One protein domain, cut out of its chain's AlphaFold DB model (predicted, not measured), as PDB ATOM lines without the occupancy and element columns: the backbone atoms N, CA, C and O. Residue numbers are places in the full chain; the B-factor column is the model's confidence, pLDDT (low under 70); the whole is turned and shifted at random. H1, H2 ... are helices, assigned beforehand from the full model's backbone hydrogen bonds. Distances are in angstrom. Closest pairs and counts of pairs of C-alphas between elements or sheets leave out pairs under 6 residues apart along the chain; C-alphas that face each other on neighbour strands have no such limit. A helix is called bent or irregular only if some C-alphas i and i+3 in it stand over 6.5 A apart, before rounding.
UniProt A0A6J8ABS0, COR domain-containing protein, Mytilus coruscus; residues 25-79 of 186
ATOM      1  N   GLU A  25      17.173  29.726  33.825       67.31
ATOM      2  CA  GLU A  25      17.567  29.385  32.454       67.31
ATOM      3  C   GLU A  25      17.625  30.635  31.573       67.31
ATOM      4  O   GLU A  25      18.634  30.869  30.910       67.31
ATOM      5  N   ASP A  26      16.593  31.478  31.645       71.00
ATOM      6  CA  ASP A  26      16.529  32.757  30.928       71.00
ATOM      7  C   ASP A  26      17.681  33.676  31.358       71.00
ATOM      8  O   ASP A  26      18.371  34.274  30.536       71.00
ATOM      9  N   ALA A  27      17.967  33.700  32.662       70.44
ATOM     10  CA  ALA A  27      19.058  34.477  33.232       70.44
ATOM     11  C   ALA A  27      20.443  34.013  32.738       70.44
ATOM     12  O   ALA A  27      21.341  34.832  32.521       70.44
ATOM     13  N   CYS A  28      20.640  32.700  32.581       71.06
ATOM     14  CA  CYS A  28      21.892  32.156  32.062       71.06
ATOM     15  C   CYS A  28      22.036  32.374  30.551       71.06
ATOM     16  O   CYS A  28      23.141  32.674  30.099       71.06
ATOM     17  N   ARG A  29      20.936  32.279  29.792       73.44
ATOM     18  CA  ARG A  29      20.901  32.544  28.349       73.44
ATOM     19  C   ARG A  29      21.261  33.998  28.040       73.44
ATOM     20  O   ARG A  29      22.217  34.234  27.312       73.44
ATOM     21  N   ASP A  30      20.630  34.953  28.724       75.62
ATOM     22  CA  ASP A  30      20.940  36.385  28.592       75.62
ATOM     23  C   ASP A  30      22.417  36.707  28.891       75.62
ATOM     24  O   ASP A  30      23.010  37.625  28.320       75.62
ATOM     25  N   CYS A  31      23.018  35.987  29.841       72.00
ATOM     26  CA  CYS A  31      24.427  36.138  30.195       72.00
ATOM     27  C   CYS A  31      25.345  35.596  29.091       72.00
ATOM     28  O   CYS A  31      26.343  36.234  28.747       72.00
ATOM     29  N   LEU A  32      24.997  34.436  28.530       72.62
ATOM     30  CA  LEU A  32      25.737  33.818  27.439       72.62
ATOM     31  C   LEU A  32      25.666  34.670  26.169       72.62
ATOM     32  O   LEU A  32      26.709  34.922  25.572       72.62
ATOM     33  N   ASP A  33      24.488  35.188  25.819       76.25
ATOM     34  CA  ASP A  33      24.293  36.058  24.654       76.25
ATOM     35  C   ASP A  33      25.170  37.310  24.748       76.25
ATOM     36  O   ASP A  33      25.945  37.609  23.837       76.25
ATOM     37  N   LYS A  34      25.160  37.985  25.904       75.75
ATOM     38  CA  LYS A  34      26.038  39.140  26.144       75.75
ATOM     39  C   LYS A  34      27.520  38.775  26.084       75.75
ATOM     40  O   LYS A  34      28.324  39.548  25.572       75.75
ATOM     41  N   TYR A  35      27.903  37.605  26.596       72.25
ATOM     42  CA  TYR A  35      29.280  37.131  26.482       72.25
ATOM     43  C   TYR A  35      29.675  36.897  25.019       72.25
ATOM     44  O   TYR A  35      30.748  37.329  24.606       72.25
ATOM     45  N   VAL A  36      28.815  36.268  24.217       73.00
ATOM     46  CA  VAL A  36      29.053  36.042  22.784       73.00
ATOM     47  C   VAL A  36      29.182  37.367  22.023       73.00
ATOM     48  O   VAL A  36      30.050  37.486  21.152       73.00
ATOM     49  N   GLU A  37      28.381  38.377  22.369       77.12
ATOM     50  CA  GLU A  37      28.483  39.731  21.809       77.12
ATOM     51  C   GLU A  37      29.828  40.404  22.133       77.12
ATOM     52  O   GLU A  37      30.461  40.973  21.236       77.12
ATOM     53  N   ASP A  38      30.297  40.283  23.377       74.31
ATOM     54  CA  ASP A  38      31.549  40.880  23.869       74.31
ATOM     55  C   ASP A  38      32.818  40.178  23.337       74.31
ATOM     56  O   ASP A  38      33.915  40.748  23.367       74.31
ATOM     57  N   VAL A  39      32.708  38.936  22.861       76.56
ATOM     58  CA  VAL A  39      33.843  38.136  22.382       76.56
ATOM     59  C   VAL A  39      34.194  38.493  20.930       76.56
ATOM     60  O   VAL A  39      33.319  38.711  20.088       76.56
ATOM     61  N   SER A  40      35.492  38.544  20.605       74.81
ATOM     62  CA  SER A  40      35.966  38.833  19.243       74.81
ATOM     63  C   SER A  40      35.456  37.799  18.236       74.81
ATOM     64  O   SER A  40      35.282  36.626  18.569       74.81
ATOM     65  N   ALA A  41      35.253  38.204  16.978       72.94
ATOM     66  CA  ALA A  41      34.776  37.304  15.922       72.94
ATOM     67  C   ALA A  41      35.629  36.019  15.804       72.94
ATOM     68  O   ALA A  41      35.092  34.926  15.631       72.94
ATOM     69  N   ASP A  42      36.945  36.136  16.014       69.88
ATOM     70  CA  ASP A  42      37.888  35.014  16.011       69.88
ATOM     71  C   ASP A  42      37.729  34.043  17.182       69.88
ATOM     72  O   ASP A  42      38.173  32.902  17.080       69.88
ATOM     73  N   ALA A  43      37.147  34.472  18.297       66.12
ATOM     74  CA  ALA A  43      36.884  33.614  19.445       66.12
ATOM     75  C   ALA A  43      35.455  33.041  19.422       66.12
ATOM     76  O   ALA A  43      35.249  31.933  19.912       66.12
ATOM     77  N   ARG A  44      34.501  33.711  18.756       65.81
ATOM     78  CA  ARG A  44      33.123  33.211  18.575       65.81
ATOM     79  C   ARG A  44      33.056  31.871  17.847       65.81
ATOM     80  O   ARG A  44      32.244  31.038  18.216       65.81
ATOM     81  N   ARG A  45      33.956  31.611  16.888       68.00
ATOM     82  CA  ARG A  45      34.042  30.305  16.191       68.00
ATOM     83  C   ARG A  45      34.319  29.110  17.114       68.00
ATOM     84  O   ARG A  45      34.158  27.974  16.685       68.00
ATOM     85  N   HIS A  46      34.787  29.360  18.338       61.09
ATOM     86  CA  HIS A  46      35.070  28.328  19.341       61.09
ATOM     87  C   HIS A  46      33.945  28.178  20.373       61.09
ATOM     88  O   HIS A  46      34.029  27.297  21.227       61.09
ATOM     89  N   ILE A  47      32.910  29.021  20.315       64.56
ATOM     90  CA  ILE A  47      31.714  28.916  21.154       64.56
ATOM     91  C   ILE A  47      30.675  28.132  20.351       64.56
ATOM     92  O   ILE A  47      30.252  28.573  19.288       64.56
ATOM     93  N   SER A  48      30.300  26.948  20.840       58.75
ATOM     94  CA  SER A  48      29.221  26.153  20.250       58.75
ATOM     95  C   SER A  48      27.903  26.524  20.922       58.75
ATOM     96  O   SER A  48      27.745  26.311  22.121       58.75
ATOM     97  N   ASP A  49      26.978  27.068  20.141       60.09
ATOM     98  CA  ASP A  49      25.591  27.388  20.504       60.09
ATOM     99  C   ASP A  49      24.657  26.166  20.404       60.09
ATOM    100  O   ASP A  49      23.507  26.201  20.833       60.09
ATOM    101  N   GLN A  50      25.143  25.052  19.848       56.12
ATOM    102  CA  GLN A  50      24.288  23.922  19.478       56.12
ATOM    103  C   GLN A  50      23.744  23.110  20.662       56.12
ATOM    104  O   GLN A  50      22.776  22.372  20.479       56.12
ATOM    105  N   TYR A  51      24.329  23.213  21.862       55.69
ATOM    106  CA  TYR A  51      23.937  22.388  23.011       55.69
ATOM    107  C   TYR A  51      24.094  23.133  24.343       55.69
ATOM    108  O   TYR A  51      25.081  22.963  25.060       55.69
ATOM    109  N   GLU A  52      23.101  23.947  24.687       64.06
ATOM    110  CA  GLU A  52      23.058  24.676  25.955       64.06
ATOM    111  C   GLU A  52      22.288  23.882  27.015       64.06
ATOM    112  O   GLU A  52      21.085  23.649  26.887       64.06
ATOM    113  N   TYR A  53      22.977  23.484  28.086       62.84
ATOM    114  CA  TYR A  53      22.346  22.907  29.271       62.84
ATOM    115  C   TYR A  53      22.632  23.795  30.474       62.84
ATOM    116  O   TYR A  53      23.781  23.932  30.897       62.84
ATOM    117  N   PHE A  54      21.577  24.360  31.052       66.56
ATOM    118  CA  PHE A  54      21.655  25.086  32.311       66.56
ATOM    119  C   PHE A  54      21.144  24.176  33.417       66.56
ATOM    120  O   PHE A  54      20.001  23.733  33.405       66.56
ATOM    121  N   ILE A  55      22.025  23.848  34.357       64.56
ATOM    122  CA  ILE A  55      21.698  22.967  35.475       64.56
ATOM    123  C   ILE A  55      21.839  23.793  36.737       64.56
ATOM    124  O   ILE A  55      22.916  24.318  37.031       64.56
ATOM    125  N   SER A  56      20.756  23.904  37.497       67.19
ATOM    126  CA  SER A  56      20.852  24.487  38.824       67.19
ATOM    127  C   SER A  56      21.592  23.517  39.744       67.19
ATOM    128  O   SER A  56      21.176  22.378  39.930       67.19
ATOM    129  N   ASN A  57      22.663  23.981  40.391       64.62
ATOM    130  CA  ASN A  57      23.377  23.201  41.410       64.62
ATOM    131  C   ASN A  57      22.547  22.954  42.687       64.62
ATOM    132  O   ASN A  57      23.051  22.361  43.638       64.62
ATOM    133  N   THR A  58      21.305  23.441  42.743       68.75
ATOM    134  CA  THR A  58      20.338  23.121  43.803       68.75
ATOM    135  C   THR A  58      19.204  22.222  43.329       68.75
ATOM    136  O   THR A  58      18.261  22.002  44.083       68.75
ATOM    137  N   GLU A  59      19.271  21.740  42.089       66.62
ATOM    138  CA  GLU A  59      18.313  20.793  41.538       66.62
ATOM    139  C   GLU A  59      18.607  19.389  42.076       66.62
ATOM    140  O   GLU A  59      19.644  18.801  41.771       66.62
ATOM    141  N   ASP A  60      17.692  18.860  42.887       70.31
ATOM    142  CA  ASP A  60      17.774  17.502  43.450       70.31
ATOM    143  C   ASP A  60      16.789  16.544  42.753       70.31
ATOM    144  O   ASP A  60      16.617  15.393  43.148       70.31
ATOM    145  N   ASN A  61      16.108  17.009  41.696       76.56
ATOM    146  CA  ASN A  61      15.182  16.192  40.929       76.56
ATOM    147  C   ASN A  61      15.947  15.223  40.003       76.56
ATOM    148  O   ASN A  61      16.584  15.656  39.033       76.56
ATOM    149  N   PRO A  62      15.829  13.896  40.203       75.56
ATOM    150  CA  PRO A  62      16.537  12.906  39.391       75.56
ATOM    151  C   PRO A  62      16.183  12.962  37.896       75.56
ATOM    152  O   PRO A  62      16.985  12.542  37.058       75.56
ATOM    153  N   SER A  63      14.999  13.485  37.549       79.56
ATOM    154  CA  SER A  63      14.525  13.571  36.161       79.56
ATOM    155  C   SER A  63      15.358  14.522  35.297       79.56
ATOM    156  O   SER A  63      15.556  14.243  34.115       79.56
ATOM    157  N   VAL A  64      15.940  15.579  35.875       77.25
ATOM    158  CA  VAL A  64      16.811  16.517  35.145       77.25
ATOM    159  C   VAL A  64      18.106  15.824  34.719       77.25
ATOM    160  O   VAL A  64      18.516  15.901  33.561       77.25
ATOM    161  N   PHE A  65      18.703  15.025  35.607       79.94
ATOM    162  CA  PHE A  65      19.862  14.201  35.259       79.94
ATOM    163  C   PHE A  65      19.533  13.115  34.234       79.94
ATOM    164  O   PHE A  65      20.396  12.732  33.442       79.94
ATOM    165  N   GLN A  66      18.306  12.589  34.234       83.62
ATOM    166  CA  GLN A  66      17.869  11.638  33.214       83.62
ATOM    167  C   GLN A  66      17.732  12.306  31.840       83.62
ATOM    168  O   GLN A  66      18.204  11.742  30.853       83.62
ATOM    169  N   LEU A  67      17.179  13.521  31.785       82.62
ATOM    170  CA  LEU A  67      17.102  14.320  30.561       82.62
ATOM    171  C   LEU A  67      18.497  14.597  29.985       82.62
ATOM    172  O   LEU A  67      18.730  14.359  28.803       82.62
ATOM    173  N   ILE A  68      19.451  15.014  30.823       82.62
ATOM    174  CA  ILE A  68      20.838  15.255  30.395       82.62
ATOM    175  C   ILE A  68      21.468  13.979  29.840       82.62
ATOM    176  O   ILE A  68      22.077  14.015  28.774       82.62
ATOM    177  N   ARG A  69      21.308  12.839  30.524       85.19
ATOM    178  CA  ARG A  69      21.821  11.552  30.027       85.19
ATOM    179  C   ARG A  69      21.228  11.198  28.670       85.19
ATOM    180  O   ARG A  69      21.972  10.778  27.789       85.19
ATOM    181  N   GLN A  70      19.921  11.384  28.495       87.25
ATOM    182  CA  GLN A  70      19.248  11.096  27.233       87.25
ATOM    183  C   GLN A  70      19.747  12.006  26.111       87.25
ATOM    184  O   GLN A  70      20.015  11.538  25.008       87.25
ATOM    185  N   ASN A  71      19.925  13.292  26.398       84.25
ATOM    186  CA  ASN A  71      20.416  14.249  25.419       84.25
ATOM    187  C   ASN A  71      21.887  14.014  25.063       84.25
ATOM    188  O   ASN A  71      22.244  14.082  23.890       84.25
ATOM    189  N   LEU A  72      22.728  13.670  26.042       84.56
ATOM    190  CA  LEU A  72      24.113  13.263  25.808       84.56
ATOM    191  C   LEU A  72      24.170  12.018  24.916       84.56
ATOM    192  O   LEU A  72      24.966  11.978  23.985       84.56
ATOM    193  N   LEU A  73      23.307  11.028  25.169       87.88
ATOM    194  CA  LEU A  73      23.159   9.845  24.318       87.88
ATOM    195  C   LEU A  73      22.760  10.228  22.891       87.88
ATOM    196  O   LEU A  73      23.399   9.779  21.945       87.88
ATOM    197  N   ASN A  74      21.753  11.089  22.735       87.69
ATOM    198  CA  ASN A  74      21.305  11.559  21.425       87.69
ATOM    199  C   ASN A  74      22.402  12.343  20.690       87.69
ATOM    200  O   ASN A  74      22.531  12.223  19.481       87.69
ATOM    201  N   LEU A  75      23.210  13.134  21.396       86.00
ATOM    202  CA  LEU A  75      24.341  13.850  20.807       86.00
ATOM    203  C   LEU A  75      25.447  12.876  20.400       86.00
ATOM    204  O   LEU A  75      25.942  12.943  19.276       86.00
ATOM    205  N   ALA A  76      25.800  11.941  21.282       84.69
ATOM    206  CA  ALA A  76      26.822  10.938  21.018       84.69
ATOM    207  C   ALA A  76      26.497  10.126  19.758       84.69
ATOM    208  O   ALA A  76      27.392   9.903  18.948       84.69
ATOM    209  N   THR A  77      25.227   9.767  19.529       86.69
ATOM    210  CA  THR A  77      24.808   9.029  18.324       86.69
ATOM    211  C   THR A  77      24.913   9.837  17.029       86.69
ATOM    212  O   THR A  77      24.984   9.240  15.957       86.69
ATOM    213  N   THR A  78      24.965  11.173  17.096       85.19
ATOM    214  CA  THR A  78      25.211  12.028  15.917       85.19
ATOM    215  C   THR A  78      26.692  12.187  15.570       85.19
ATOM    216  O   THR A  78      27.022  12.676  14.488       85.19
ATOM    217  N   MET A  79      27.605  11.792  16.462       80.69
ATOM    218  CA  MET A  79      29.039  11.929  16.218       80.69
ATOM    219  C   MET A  79      29.483  10.999  15.086       80.69
ATOM    220  O   MET A  79      29.120   9.828  15.051       80.69
TER     221      MET A  79
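Overview. This is residues 25 to 79 of the 186 residues of the protein "COR domain-containing protein" of Mytilus coruscus (UniProt A0A6J8ABS0). The printed part is a flat, open S: H1 on one side, a long unnamed stretch winding back through the middle, and H3 on the other side, with no contact between the two longer helices. H2, a short turn, sits near the last part of H1 where the chain folds back, and residues 57 to 63 stick out at the far bend, before and into H3. The printed part has 55 residues, with three named helices in the order H1, H2, H3 and no named strand; the class is all helix. It is loose, with a radius of gyration of the C-alphas of 14.0 A, and spans 38 by 30 by 13 A.

Arrangement. H1, residues 25 to 38, touches no helix, but is near H2, residues 41 to 44. The two are close but not clearly touching, with 1 pair of C-alphas within 8 A; this closest pair is Val 36 and Arg 44, 6.5 A apart. Their centres are 15.6 A apart, and the link between them, residues 39 and 40, is tight. H3, residues 62 to 78, touches no helix: H1 and H3 are apart, and H2 and H3 are apart too, though they follow each other in the chain. In H1 every O i to N i+4 pair is within hydrogen-bond range, and in H3 12 of 13 are. H2 is too short for such a pair; its 1 pair of O i and N i+3 is within range.

Along the chain. H1 begins at Glu 25, with its C-alpha at (17.567, 29.385, 32.454), and ends at Asp 38, with its C-alpha at (31.549, 40.880, 23.869); the two are 20.0 A apart. H2 runs from Ala 41 to Arg 44, 5.2 A from first to last C-alpha. H3, the longest helix with 17 residues, measures 25.0 A from the C-alpha of Pro 62 to that of Thr 78, at (25.211, 12.028, 15.917). No helix is bent or irregular.

Size, cuts and confidence. The two C-alphas farthest apart are those of Asp 42 and Pro 62, at 38.6 A, and the C-alphas of Glu 25 and Met 79, the first and last printed residues, are 26.5 A apart. The printed part has no cut. The link from H2 to H3, residues 45 to 61, is long, and its C-alphas lie 2 to 19 A from the mean of the C-alphas. Residues 57 to 63 stand free. The mean pLDDT of the printed part is 73.6; 19 residues are under 70, namely residue 25 and residues 42 to 59. The mean pLDDT is 73 for H1, 69 for H2 and 84 for H3.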